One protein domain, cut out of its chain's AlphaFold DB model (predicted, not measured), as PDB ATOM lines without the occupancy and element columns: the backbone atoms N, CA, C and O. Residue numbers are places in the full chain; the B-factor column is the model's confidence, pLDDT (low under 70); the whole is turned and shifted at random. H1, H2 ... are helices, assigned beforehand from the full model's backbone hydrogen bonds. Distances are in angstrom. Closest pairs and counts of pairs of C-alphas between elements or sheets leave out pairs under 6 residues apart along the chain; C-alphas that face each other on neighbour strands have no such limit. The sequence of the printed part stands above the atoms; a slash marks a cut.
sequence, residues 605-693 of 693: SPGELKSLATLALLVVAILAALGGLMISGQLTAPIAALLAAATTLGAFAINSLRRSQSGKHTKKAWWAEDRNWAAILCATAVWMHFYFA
ATOM      1  N   SER A 605       0.284 -51.400  30.051       82.06
ATOM      2  CA  SER A 605      -0.395 -52.518  29.392       82.06
ATOM      3  C   SER A 605       0.367 -53.830  29.641       82.06
ATOM      4  O   SER A 605       1.584 -53.799  29.854       82.06
ATOM      5  N   PRO A 606      -0.284 -55.006  29.555       82.56
ATOM      6  CA  PRO A 606       0.400 -56.290  29.732       82.56
ATOM      7  C   PRO A 606       1.605 -56.480  28.794       82.56
ATOM      8  O   PRO A 606       2.624 -57.042  29.193       82.56
ATOM      9  N   GLY A 607       1.527 -55.964  27.561       84.31
ATOM     10  CA  GLY A 607       2.642 -55.984  26.609       84.31
ATOM     11  C   GLY A 607       3.821 -55.108  27.046       84.31
ATOM     12  O   GLY A 607       4.973 -55.540  26.963       84.31
ATOM     13  N   GLU A 608       3.548 -53.907  27.569       83.56
ATOM     14  CA  GLU A 608       4.579 -53.033  28.144       83.56
ATOM     15  C   GLU A 608       5.215 -53.671  29.387       83.56
ATOM     16  O   GLU A 608       6.440 -53.691  29.497       83.56
ATOM     17  N   LEU A 609       4.413 -54.264  30.279       82.94
ATOM     18  CA  LEU A 609       4.901 -54.979  31.462       82.94
ATOM     19  C   LEU A 609       5.803 -56.155  31.089       82.94
ATOM     20  O   LEU A 609       6.886 -56.287  31.653       82.94
ATOM     21  N   LYS A 610       5.410 -56.966  30.099       88.00
ATOM     22  CA  LYS A 610       6.250 -58.058  29.587       88.00
ATOM     23  C   LYS A 610       7.580 -57.522  29.064       88.00
ATOM     24  O   LYS A 610       8.628 -58.051  29.415       88.00
ATOM     25  N   SER A 611       7.554 -56.449  28.272       87.38
ATOM     26  CA  SER A 611       8.776 -55.846  27.741       87.38
ATOM     27  C   SER A 611       9.694 -55.294  28.836       87.38
ATOM     28  O   SER A 611      10.913 -55.424  28.706       87.38
ATOM     29  N   LEU A 612       9.133 -54.666  29.872       87.06
ATOM     30  CA  LEU A 612       9.883 -54.162  31.023       87.06
ATOM     31  C   LEU A 612      10.464 -55.311  31.851       87.06
ATOM     32  O   LEU A 612      11.629 -55.247  32.224       87.06
ATOM     33  N   ALA A 613       9.693 -56.375  32.079       88.38
ATOM     34  CA  ALA A 613      10.150 -57.564  32.788       88.38
ATOM     35  C   ALA A 613      11.305 -58.255  32.049       88.38
ATOM     36  O   ALA A 613      12.312 -58.588  32.665       88.38
ATOM     37  N   THR A 614      11.215 -58.406  30.723       91.31
ATOM     38  CA  THR A 614      12.315 -58.954  29.914       91.31
ATOM     39  C   THR A 614      13.571 -58.087  30.003       91.31
ATOM     40  O   THR A 614      14.666 -58.620  30.157       91.31
ATOM     41  N   LEU A 615      13.427 -56.758  29.941       91.44
ATOM     42  CA  LEU A 615      14.560 -55.844  30.090       91.44
ATOM     43  C   LEU A 615      15.182 -55.934  31.491       91.44
ATOM     44  O   LEU A 615      16.401 -55.987  31.608       91.44
ATOM     45  N   ALA A 616      14.361 -55.996  32.540       90.38
ATOM     46  CA  ALA A 616      14.829 -56.149  33.914       90.38
ATOM     47  C   ALA A 616      15.584 -57.472  34.116       90.38
ATOM     48  O   ALA A 616      16.667 -57.465  34.689       90.38
ATOM     49  N   LEU A 617      15.065 -58.588  33.589       93.75
ATOM     50  CA  LEU A 617      15.737 -59.891  33.641       93.75
ATOM     51  C   LEU A 617      17.082 -59.878  32.909       93.75
ATOM     52  O   LEU A 617      18.055 -60.425  33.420       93.75
ATOM     53  N   LEU A 618      17.157 -59.222  31.745       95.12
ATOM     54  CA  LEU A 618      18.415 -59.055  31.017       95.12
ATOM     55  C   LEU A 618      19.434 -58.255  31.837       95.12
ATOM     56  O   LEU A 618      20.588 -58.660  31.932       95.12
ATOM     57  N   VAL A 619      19.013 -57.147  32.456       94.94
ATOM     58  CA  VAL A 619      19.884 -56.346  33.328       94.94
ATOM     59  C   VAL A 619      20.376 -57.185  34.503       94.94
ATOM     60  O   VAL A 619      21.575 -57.224  34.742       94.94
ATOM     61  N   VAL A 620      19.490 -57.910  35.193       93.94
ATOM     62  CA  VAL A 620      19.882 -58.789  36.307       93.94
ATOM     63  C   VAL A 620      20.875 -59.858  35.850       93.94
ATOM     64  O   VAL A 620      21.858 -60.091  36.543       93.94
ATOM     65  N   ALA A 621      20.676 -60.466  34.677       96.44
ATOM     66  CA  ALA A 621      21.612 -61.446  34.127       96.44
ATOM     67  C   ALA A 621      22.995 -60.836  33.837       96.44
ATOM     68  O   ALA A 621      24.011 -61.445  34.167       96.44
ATOM     69  N   ILE A 622      23.046 -59.623  33.272       97.12
ATOM     70  CA  ILE A 622      24.306 -58.901  33.033       97.12
ATOM     71  C   ILE A 622      24.991 -58.568  34.362       97.12
ATOM     72  O   ILE A 622      26.183 -58.819  34.510       97.12
ATOM     73  N   LEU A 623      24.251 -58.050  35.347       96.06
ATOM     74  CA  LEU A 623      24.797 -57.739  36.670       96.06
ATOM     75  C   LEU A 623      25.321 -59.003  37.370       96.06
ATOM     76  O   LEU A 623      26.419 -58.988  37.918       96.06
ATOM     77  N   ALA A 624      24.598 -60.122  37.295       95.06
ATOM     78  CA  ALA A 624      25.057 -61.399  37.836       95.06
ATOM     79  C   ALA A 624      26.345 -61.887  37.149       95.06
ATOM     80  O   ALA A 624      27.262 -62.349  37.827       95.06
ATOM     81  N   ALA A 625      26.451 -61.738  35.824       97.12
ATOM     82  CA  ALA A 625      27.668 -62.066  35.085       97.12
ATOM     83  C   ALA A 625      28.854 -61.182  35.508       97.12
ATOM     84  O   ALA A 625      29.938 -61.705  35.758       97.12
ATOM     85  N   LEU A 626      28.648 -59.867  35.663       97.06
ATOM     86  CA  LEU A 626      29.671 -58.953  36.187       97.06
ATOM     87  C   LEU A 626      30.117 -59.356  37.600       97.06
ATOM     88  O   LEU A 626      31.312 -59.357  37.885       97.06
ATOM     89  N   GLY A 627      29.173 -59.747  38.461       94.38
ATOM     90  CA  GLY A 627      29.470 -60.244  39.805       94.38
ATOM     91  C   GLY A 627      30.306 -61.524  39.771       94.38
ATOM     92  O   GLY A 627      31.303 -61.625  40.480       94.38
ATOM     93  N   GLY A 628      29.973 -62.470  38.889       94.88
ATOM     94  CA  GLY A 628      30.763 -63.689  38.689       94.88
ATOM     95  C   GLY A 628      32.186 -63.416  38.186       94.88
ATOM     96  O   GLY A 628      33.144 -64.019  38.672       94.88
ATOM     97  N   LEU A 629      32.353 -62.473  37.254       96.44
ATOM     98  CA  LEU A 629      33.676 -62.052  36.769       96.44
ATOM     99  C   LEU A 629      34.517 -61.403  37.877       96.44
ATOM    100  O   LEU A 629      35.722 -61.628  37.947       96.44
ATOM    101  N   MET A 630      33.881 -60.643  38.764       94.69
ATOM    102  CA  MET A 630      34.543 -60.043  39.919       94.69
ATOM    103  C   MET A 630      34.957 -61.096  40.957       94.69
ATOM    104  O   MET A 630      36.108 -61.106  41.381       94.69
ATOM    105  N   ILE A 631      34.071 -62.041  41.293       91.38
ATOM    106  CA  ILE A 631      34.366 -63.149  42.226       91.38
ATOM    107  C   ILE A 631      35.500 -64.043  41.697       91.38
ATOM    108  O   ILE A 631      36.333 -64.512  42.466       91.38
ATOM    109  N   SER A 632      35.558 -64.265  40.382       94.44
ATOM    110  CA  SER A 632      36.629 -65.038  39.730       94.44
ATOM    111  C   SER A 632      37.937 -64.261  39.523       94.44
ATOM    112  O   SER A 632      38.878 -64.807  38.948       94.44
ATOM    113  N   GLY A 633      38.014 -62.999  39.960       93.56
ATOM    114  CA  GLY A 633      39.211 -62.163  39.838       93.56
ATOM    115  C   GLY A 633      39.503 -61.650  38.422       93.56
ATOM    116  O   GLY A 633      40.551 -61.051  38.198       93.56
ATOM    117  N   GLN A 634      38.597 -61.855  37.460       95.69
ATOM    118  CA  GLN A 634      38.755 -61.386  36.075       95.69
ATOM    119  C   GLN A 634      38.427 -59.896  35.910       95.69
ATOM    120  O   GLN A 634      38.828 -59.278  34.924       95.69
ATOM    121  N   LEU A 635      37.686 -59.316  36.859       95.75
ATOM    122  CA  LEU A 635      37.265 -57.920  36.835       95.75
ATOM    123  C   LEU A 635      37.482 -57.271  38.202       95.75
ATOM    124  O   LEU A 635      37.074 -57.816  39.223       95.75
ATOM    125  N   THR A 636      38.091 -56.087  38.232       95.69
ATOM    126  CA  THR A 636      38.238 -55.323  39.478       95.69
ATOM    127  C   THR A 636      36.922 -54.637  39.851       95.69
ATOM    128  O   THR A 636      36.159 -54.222  38.972       95.69
ATOM    129  N   ALA A 637      36.671 -54.462  41.153       93.75
ATOM    130  CA  ALA A 637      35.459 -53.819  41.672       93.75
ATOM    131  C   ALA A 637      35.151 -52.446  41.026       93.75
ATOM    132  O   ALA A 637      34.019 -52.250  40.575       93.75
ATOM    133  N   PRO A 638      36.116 -51.511  40.852       96.06
ATOM    134  CA  PRO A 638      35.834 -50.225  40.209       96.06
ATOM    135  C   PRO A 638      35.353 -50.343  38.757       96.06
ATOM    136  O   PRO A 638      34.442 -49.620  38.348       96.06
ATOM    137  N   ILE A 639      35.928 -51.262  37.972       96.81
ATOM    138  CA  ILE A 639      35.526 -51.468  36.573       96.81
ATOM    139  C   ILE A 639      34.150 -52.139  36.522       96.81
ATOM    140  O   ILE A 639      33.280 -51.694  35.770       96.81
ATOM    141  N   ALA A 640      33.922 -53.160  37.354       97.12
ATOM    142  CA  ALA A 640      32.625 -53.822  37.477       97.12
ATOM    143  C   ALA A 640      31.515 -52.825  37.833       97.12
ATOM    144  O   ALA A 640      30.463 -52.821  37.195       97.12
ATOM    145  N   ALA A 641      31.783 -51.919  38.774       97.38
ATOM    146  CA  ALA A 641      30.851 -50.884  39.196       97.38
ATOM    147  C   ALA A 641      30.494 -49.901  38.072       97.38
ATOM    148  O   ALA A 641      29.319 -49.581  37.882       97.38
ATOM    149  N   LEU A 642      31.479 -49.450  37.285       97.88
ATOM    150  CA  LEU A 642      31.234 -48.577  36.131       97.88
ATOM    151  C   LEU A 642      30.388 -49.272  35.056       97.88
ATOM    152  O   LEU A 642      29.439 -48.677  34.542       97.88
ATOM    153  N   LEU A 643      30.691 -50.536  34.742       97.88
ATOM    154  CA  LEU A 643      29.922 -51.326  33.775       97.88
ATOM    155  C   LEU A 643      28.495 -51.596  34.261       97.88
ATOM    156  O   LEU A 643      27.545 -51.508  33.478       97.88
ATOM    157  N   ALA A 644      28.329 -51.879  35.551       97.50
ATOM    158  CA  ALA A 644      27.033 -52.095  36.174       97.50
ATOM    159  C   ALA A 644      26.165 -50.826  36.098       97.50
ATOM    160  O   ALA A 644      25.041 -50.874  35.596       97.50
ATOM    161  N   ALA A 645      26.719 -49.670  36.474       97.69
ATOM    162  CA  ALA A 645      26.047 -48.375  36.363       97.69
ATOM    163  C   ALA A 645      25.677 -48.025  34.913       97.69
ATOM    164  O   ALA A 645      24.546 -47.613  34.638       97.69
ATOM    165  N   ALA A 646      26.601 -48.229  33.967       97.62
ATOM    166  CA  ALA A 646      26.356 -48.001  32.545       97.62
ATOM    167  C   ALA A 646      25.234 -48.905  32.006       97.62
ATOM    168  O   ALA A 646      24.365 -48.435  31.269       97.62
ATOM    169  N   THR A 647      25.202 -50.174  32.423       97.00
ATOM    170  CA  THR A 647      24.135 -51.130  32.082       97.00
ATOM    171  C   THR A 647      22.780 -50.641  32.591       97.00
ATOM    172  O   THR A 647      21.798 -50.630  31.842       97.00
ATOM    173  N   THR A 648      22.719 -50.174  33.841       95.50
ATOM    174  CA  THR A 648      21.499 -49.611  34.429       95.50
ATOM    175  C   THR A 648      21.026 -48.371  33.669       95.50
ATOM    176  O   THR A 648      19.864 -48.313  33.267       95.50
ATOM    177  N   LEU A 649      21.911 -47.407  33.390       95.50
ATOM    178  CA  LEU A 649      21.568 -46.209  32.612       95.50
ATOM    179  C   LEU A 649      21.096 -46.560  31.193       95.50
ATOM    180  O   LEU A 649      20.091 -46.024  30.719       95.50
ATOM    181  N   GLY A 650      21.773 -47.507  30.539       93.75
ATOM    182  CA  GLY A 650      21.418 -48.012  29.216       93.75
ATOM    183  C   GLY A 650      20.007 -48.600  29.170       93.75
ATOM    184  O   GLY A 650      19.251 -48.313  28.243       93.75
ATOM    185  N   ALA A 651      19.595 -49.345  30.199       92.62
ATOM    186  CA  ALA A 651      18.240 -49.888  30.287       92.62
ATOM    187  C   ALA A 651      17.164 -48.786  30.339       92.62
ATOM    188  O   ALA A 651      16.151 -48.860  29.635       92.62
ATOM    189  N   PHE A 652      17.393 -47.721  31.114       90.62
ATOM    190  CA  PHE A 652      16.486 -46.569  31.148       90.62
ATOM    191  C   PHE A 652      16.456 -45.823  29.808       90.62
ATOM    192  O   PHE A 652      15.370 -45.464  29.340       90.62
ATOM    193  N   ALA A 653      17.607 -45.652  29.152       87.31
ATOM    194  CA  ALA A 653      17.699 -45.025  27.835       87.31
ATOM    195  C   ALA A 653      16.931 -45.817  26.761       87.31
ATOM    196  O   ALA A 653      16.133 -45.239  26.023       87.31
ATOM    197  N   ILE A 654      17.079 -47.148  26.725       87.12
ATOM    198  CA  ILE A 654      16.331 -48.033  25.812       87.12
ATOM    199  C   ILE A 654      14.821 -47.880  26.026       87.12
ATOM    200  O   ILE A 654      14.057 -47.763  25.064       87.12
ATOM    201  N   ASN A 655      14.373 -47.856  27.283       83.38
ATOM    202  CA  ASN A 655      12.961 -47.675  27.607       83.38
ATOM    203  C   ASN A 655      12.440 -46.290  27.178       83.38
ATOM    204  O   ASN A 655      11.330 -46.178  26.656       83.38
ATOM    205  N   SER A 656      13.243 -45.238  27.358       81.31
ATOM    206  CA  SER A 656      12.910 -43.880  26.912       81.31
ATOM    207  C   SER A 656      12.751 -43.803  25.386       81.31
ATOM    208  O   SER A 656      11.713 -43.360  24.885       81.31
ATOM    209  N   LEU A 657      13.704 -44.366  24.633       79.19
ATOM    210  CA  LEU A 657      13.668 -44.410  23.166       79.19
ATOM    211  C   LEU A 657      12.422 -45.131  22.629       79.19
ATOM    212  O   LEU A 657      11.744 -44.613  21.739       79.19
ATOM    213  N   ARG A 658      12.055 -46.281  23.214       78.75
ATOM    214  CA  ARG A 658      10.828 -47.020  22.848       78.75
ATOM    215  C   ARG A 658       9.563 -46.177  23.039       78.75
ATOM    216  O   ARG A 658       8.634 -46.233  22.231       78.75
ATOM    217  N   ARG A 659       9.511 -45.353  24.089       70.88
ATOM    218  CA  ARG A 659       8.375 -44.449  24.337       70.88
ATOM    219  C   ARG A 659       8.337 -43.275  23.364       70.88
ATOM    220  O   ARG A 659       7.247 -42.886  22.955       70.88
ATOM    221  N   SER A 660       9.497 -42.762  22.954       67.38
ATOM    222  CA  SER A 660       9.585 -41.743  21.903       67.38
ATOM    223  C   SER A 660       9.027 -42.248  20.576       67.38
ATOM    224  O   SER A 660       8.233 -41.557  19.943       67.38
ATOM    225  N   GLN A 661       9.369 -43.478  20.191       65.75
ATOM    226  CA  GLN A 661       8.884 -44.092  18.951       65.75
ATOM    227  C   GLN A 661       7.371 -44.369  18.957       65.75
ATOM    228  O   GLN A 661       6.744 -44.340  17.905       65.75
ATOM    229  N   SER A 662       6.761 -44.579  20.130       64.56
ATOM    230  CA  SER A 662       5.305 -44.786  20.256       64.56
ATOM    231  C   SER A 662       4.478 -43.492  20.302       64.56
ATOM    232  O   SER A 662       3.280 -43.548  20.572       64.56
ATOM    233  N   GLY A 663       5.089 -42.318  20.091       61.75
ATOM    234  CA  GLY A 663       4.393 -41.025  20.124       61.75
ATOM    235  C   GLY A 663       3.923 -40.582  21.519       61.75
ATOM    236  O   GLY A 663       3.266 -39.555  21.651       61.75
ATOM    237  N   LYS A 664       4.279 -41.319  22.584       60.12
ATOM    238  CA  LYS A 664       3.894 -41.026  23.982       60.12
ATOM    239  C   LYS A 664       4.790 -39.980  24.664       60.12
ATOM    240  O   LYS A 664       4.658 -39.758  25.869       60.12
ATOM    241  N   HIS A 665       5.722 -39.371  23.935       56.72
ATOM    242  CA  HIS A 665       6.718 -38.451  24.481       56.72
ATOM    243  C   HIS A 665       6.329 -37.003  24.199       56.72
ATOM    244  O   HIS A 665       6.247 -36.566  23.054       56.72
ATOM    245  N   THR A 666       6.121 -36.228  25.258       56.22
ATOM    246  CA  THR A 666       6.080 -34.767  25.161       56.22
ATOM    247  C   THR A 666       7.508 -34.234  25.018       56.22
ATOM    248  O   THR A 666       8.403 -34.770  25.674       56.22
ATOM    249  N   LYS A 667       7.730 -33.175  24.222       59.91
ATOM    250  CA  LYS A 667       9.012 -32.439  24.122       59.91
ATOM    251  C   LYS A 667       9.346 -31.724  25.446       59.91
ATOM    252  O   LYS A 667       9.248 -30.505  25.539       59.91
ATOM    253  N   LYS A 668       9.669 -32.470  26.500       67.00
ATOM    254  CA  LYS A 668      10.175 -31.923  27.763       67.00
ATOM    255  C   LYS A 668      11.698 -31.954  27.760       67.00
ATOM    256  O   LYS A 668      12.305 -32.815  27.128       67.00
ATOM    257  N   ALA A 669      12.307 -31.001  28.460       74.00
ATOM    258  CA  ALA A 669      13.740 -31.029  28.707       74.00
ATOM    259  C   ALA A 669      14.116 -32.277  29.522       74.00
ATOM    260  O   ALA A 669      13.342 -32.714  30.372       74.00
ATOM    261  N   TRP A 670      15.312 -32.820  29.294       74.56
ATOM    262  CA  TRP A 670      15.770 -34.068  29.915       74.56
ATOM    263  C   TRP A 670      15.693 -34.040  31.454       74.56
ATOM    264  O   TRP A 670      15.201 -34.982  32.071       74.56
ATOM    265  N   TRP A 671      16.080 -32.928  32.082       73.81
ATOM    266  CA  TRP A 671      16.037 -32.758  33.543       73.81
ATOM    267  C   TRP A 671      14.618 -32.643  34.117       73.81
ATOM    268  O   TRP A 671      14.437 -32.765  35.327       73.81
ATOM    269  N   ALA A 672      13.611 -32.395  33.275       77.00
ATOM    270  CA  ALA A 672      12.216 -32.283  33.692       77.00
ATOM    271  C   ALA A 672      11.515 -33.650  33.798       77.00
ATOM    272  O   ALA A 672      10.341 -33.706  34.178       77.00
ATOM    273  N   GLU A 673      12.196 -34.746  33.452       83.44
ATOM    274  CA  GLU A 673      11.649 -36.097  33.545       83.44
ATOM    275  C   GLU A 673      12.138 -36.821  34.800       83.44
ATOM    276  O   GLU A 673      13.323 -37.108  34.959       83.44
ATOM    277  N   ASP A 674      11.193 -37.191  35.666       88.00
ATOM    278  CA  ASP A 674      11.459 -37.957  36.889       88.00
ATOM    279  C   ASP A 674      12.240 -39.261  36.622       88.00
ATOM    280  O   ASP A 674      13.155 -39.603  37.366       88.00
ATOM    281  N   ARG A 675      11.960 -39.952  35.511       88.94
ATOM    282  CA  ARG A 675      12.626 -41.206  35.124       88.94
ATOM    283  C   ARG A 675      14.126 -41.060  34.888       88.94
ATOM    284  O   ARG A 675      14.848 -42.023  35.124       88.94
ATOM    285  N   ASN A 676      14.596 -39.895  34.444       90.81
ATOM    286  CA  ASN A 676      16.025 -39.664  34.228       90.81
ATOM    287  C   ASN A 676      16.763 -39.550  35.569       90.81
ATOM    288  O   ASN A 676      17.822 -40.146  35.748       90.81
ATOM    289  N   TRP A 677      16.148 -38.893  36.554       94.56
ATOM    290  CA  TRP A 677      16.657 -38.866  37.927       94.56
ATOM    291  C   TRP A 677      16.592 -40.240  38.597       94.56
ATOM    292  O   TRP A 677      17.546 -40.638  39.261       94.56
ATOM    293  N   ALA A 678      15.516 -41.000  38.371       95.19
ATOM    294  CA  ALA A 678      15.414 -42.384  38.830       95.19
ATOM    295  C   ALA A 678      16.507 -43.285  38.225       95.19
ATOM    296  O   ALA A 678      17.027 -44.157  38.919       95.19
ATOM    297  N   ALA A 679      16.873 -43.064  36.956       94.81
ATOM    298  CA  ALA A 679      17.949 -43.793  36.289       94.81
ATOM    299  C   ALA A 679      19.301 -43.543  36.964       94.81
ATOM    300  O   ALA A 679      19.998 -44.502  37.286       94.81
ATOM    301  N   ILE A 680      19.639 -42.271  37.218       96.69
ATOM    302  CA  ILE A 680      20.873 -41.899  37.923       96.69
ATOM    303  C   ILE A 680      20.881 -42.515  39.317       96.69
ATOM    304  O   ILE A 680      21.836 -43.192  39.667       96.69
ATOM    305  N   LEU A 681      19.801 -42.338  40.079       97.44
ATOM    306  CA  LEU A 681      19.696 -42.860  41.437       97.44
ATOM    307  C   LEU A 681      19.924 -44.380  41.491       97.44
ATOM    308  O   LEU A 681      20.695 -44.870  42.312       97.44
ATOM    309  N   CYS A 682      19.276 -45.124  40.588       96.62
ATOM    310  CA  CYS A 682      19.429 -46.574  40.486       96.62
ATOM    311  C   CYS A 682      20.857 -46.961  40.076       96.62
ATOM    312  O   CYS A 682      21.448 -47.854  40.676       96.62
ATOM    313  N   ALA A 683      21.436 -46.261  39.098       97.50
ATOM    314  CA  ALA A 683      22.802 -46.506  38.653       97.50
ATOM    315  C   ALA A 683      23.832 -46.225  39.755       97.50
ATOM    316  O   ALA A 683      24.780 -46.991  39.890       97.50
ATOM    317  N   THR A 684      23.633 -45.190  40.578       98.00
ATOM    318  CA  THR A 684      24.485 -44.907  41.742       98.00
ATOM    319  C   THR A 684      24.381 -46.016  42.789       98.00
ATOM    320  O   THR A 684      25.407 -46.490  43.268       98.00
ATOM    321  N   ALA A 685      23.173 -46.489  43.107       97.19
ATOM    322  CA  ALA A 685      22.997 -47.587  44.060       97.19
ATOM    323  C   ALA A 685      23.642 -48.895  43.564       97.19
ATOM    324  O   ALA A 685      24.347 -49.570  44.311       97.19
ATOM    325  N   VAL A 686      23.450 -49.222  42.281       96.81
ATOM    326  CA  VAL A 686      24.082 -50.381  41.636       96.81
ATOM    327  C   VAL A 686      25.603 -50.227  41.607       96.81
ATOM    328  O   VAL A 686      26.306 -51.180  41.914       96.81
ATOM    329  N   TRP A 687      26.129 -49.037  41.314       97.75
ATOM    330  CA  TRP A 687      27.566 -48.771  41.383       97.75
ATOM    331  C   TRP A 687      28.128 -49.088  42.776       97.75
ATOM    332  O   TRP A 687      29.111 -49.818  42.887       97.75
ATOM    333  N   MET A 688      27.467 -48.618  43.841       96.69
ATOM    334  CA  MET A 688      27.900 -48.863  45.225       96.69
ATOM    335  C   MET A 688      27.902 -50.357  45.580       96.69
ATOM    336  O   MET A 688      28.816 -50.811  46.262       96.69
ATOM    337  N   HIS A 689      26.938 -51.134  45.072       95.25
ATOM    338  CA  HIS A 689      26.888 -52.587  45.274       95.25
ATOM    339  C   HIS A 689      28.097 -53.343  44.719       95.25
ATOM    340  O   HIS A 689      28.412 -54.414  45.230       95.25
ATOM    341  N   PHE A 690      28.727 -52.830  43.663       95.81
ATOM    342  CA  PHE A 690      29.901 -53.445  43.043       95.81
ATOM    343  C   PHE A 690      31.206 -52.842  43.550       95.81
ATOM    344  O   PHE A 690      32.195 -53.552  43.667       95.81
ATOM    345  N   TYR A 691      31.224 -51.542  43.847       94.94
ATOM    346  CA  TYR A 691      32.440 -50.858  44.275       94.94
ATOM    347  C   TYR A 691      32.912 -51.319  45.661       94.94
ATOM    348  O   TYR A 691      34.111 -51.459  45.874       94.94
ATOM    349  N   PHE A 692      31.973 -51.572  46.581       92.62
ATOM    350  CA  PHE A 692      32.260 -51.991  47.962       92.62
ATOM    351  C   PHE A 692      32.134 -53.507  48.193       92.62
ATOM    352  O   PHE A 692      32.073 -53.942  49.342       92.62
ATOM    353  N   ALA A 693      32.017 -54.288  47.116       87.50
ATOM    354  CA  ALA A 693      31.715 -55.714  47.160       87.50
ATOM    355  C   ALA A 693      32.775 -56.566  47.869       87.50
ATOM    356  O   ALA A 693      33.981 -56.307  47.661       87.50
TER     357      ALA A 693
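Overview. This is residues 605 to 693 of the 693 residues of an uncharacterized protein of Planctomycetaceae bacterium (UniProt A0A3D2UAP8). Three helices run up and down in a small, loosely joined bundle: the longest, H1, folds back through a tight turn into H2, and a shorter third helix, H3, packs along H2, so that the three centres make a triangle. H1 and H2 come closest near the turn that joins them, and at the other end of H2 a loop swings round to H3, with residues 658 to 663 and 666 to 674 sticking out. The printed part has 89 residues with three named helices, in the order H1, H2, H3, and no named strand; its class is all helix. The whole is only just loose, close to compact, with a radius of gyration of the C-alphas of 14.8 A, and its outline is flat, spanning 45 by 28 by 15 A.

Along the chain. H1 is residues 606 to 631, from C-alpha 606 at (0.400, -56.290, 29.732) to C-alpha 631 at (34.366, -63.149, 42.226), a length of 36.8 A. H2 is residues 637 to 661 and is 36.3 A long; its C-alpha 637 is at (35.459, -53.819, 41.672). H3 is residues 674 to 691 and is 25.7 A long, ending with C-alpha 691 at (32.440, -50.858, 44.275).

Arrangement. H1 and H2 touch and form a helical hairpin, running opposite ways at a shallow tilt of 14 degrees. Their closest C-alphas, those of Leu 626 and Ala 640, are 6.1 A apart. H2 and H3 also touch and form a helical hairpin, opposite ways at a shallow tilt of 21 degrees. Their closest C-alphas, those of Ala 645 and Ala 683, are 4.4 A apart, and 32 pairs of C-alphas lie within 8 A. H1 and H3 are close but not clearly touching, with the closest C-alphas, those of Gly 627 and Phe 690, 7.5 A apart. They run the same way at a shallow tilt of 24 degrees. In H1, H2 and H3 every O i to N i+4 pair is within hydrogen-bond range.

Size, cuts and confidence. The two C-alphas farthest apart, those of Ser 632 and Lys 667, are 45.5 A from each other. The printed part has no cut and ends at residue 693, the chain's last residue. The link from H1 to H2, five residues, is tight; the link from H2 to H3, residues 662 to 673, is long. Residues 658 to 663, of which 658 to 661 belong to H2, and residues 666 to 674 stand free. The mean pLDDT of the printed part is 88.5, and residues 660 to 668 are under 70.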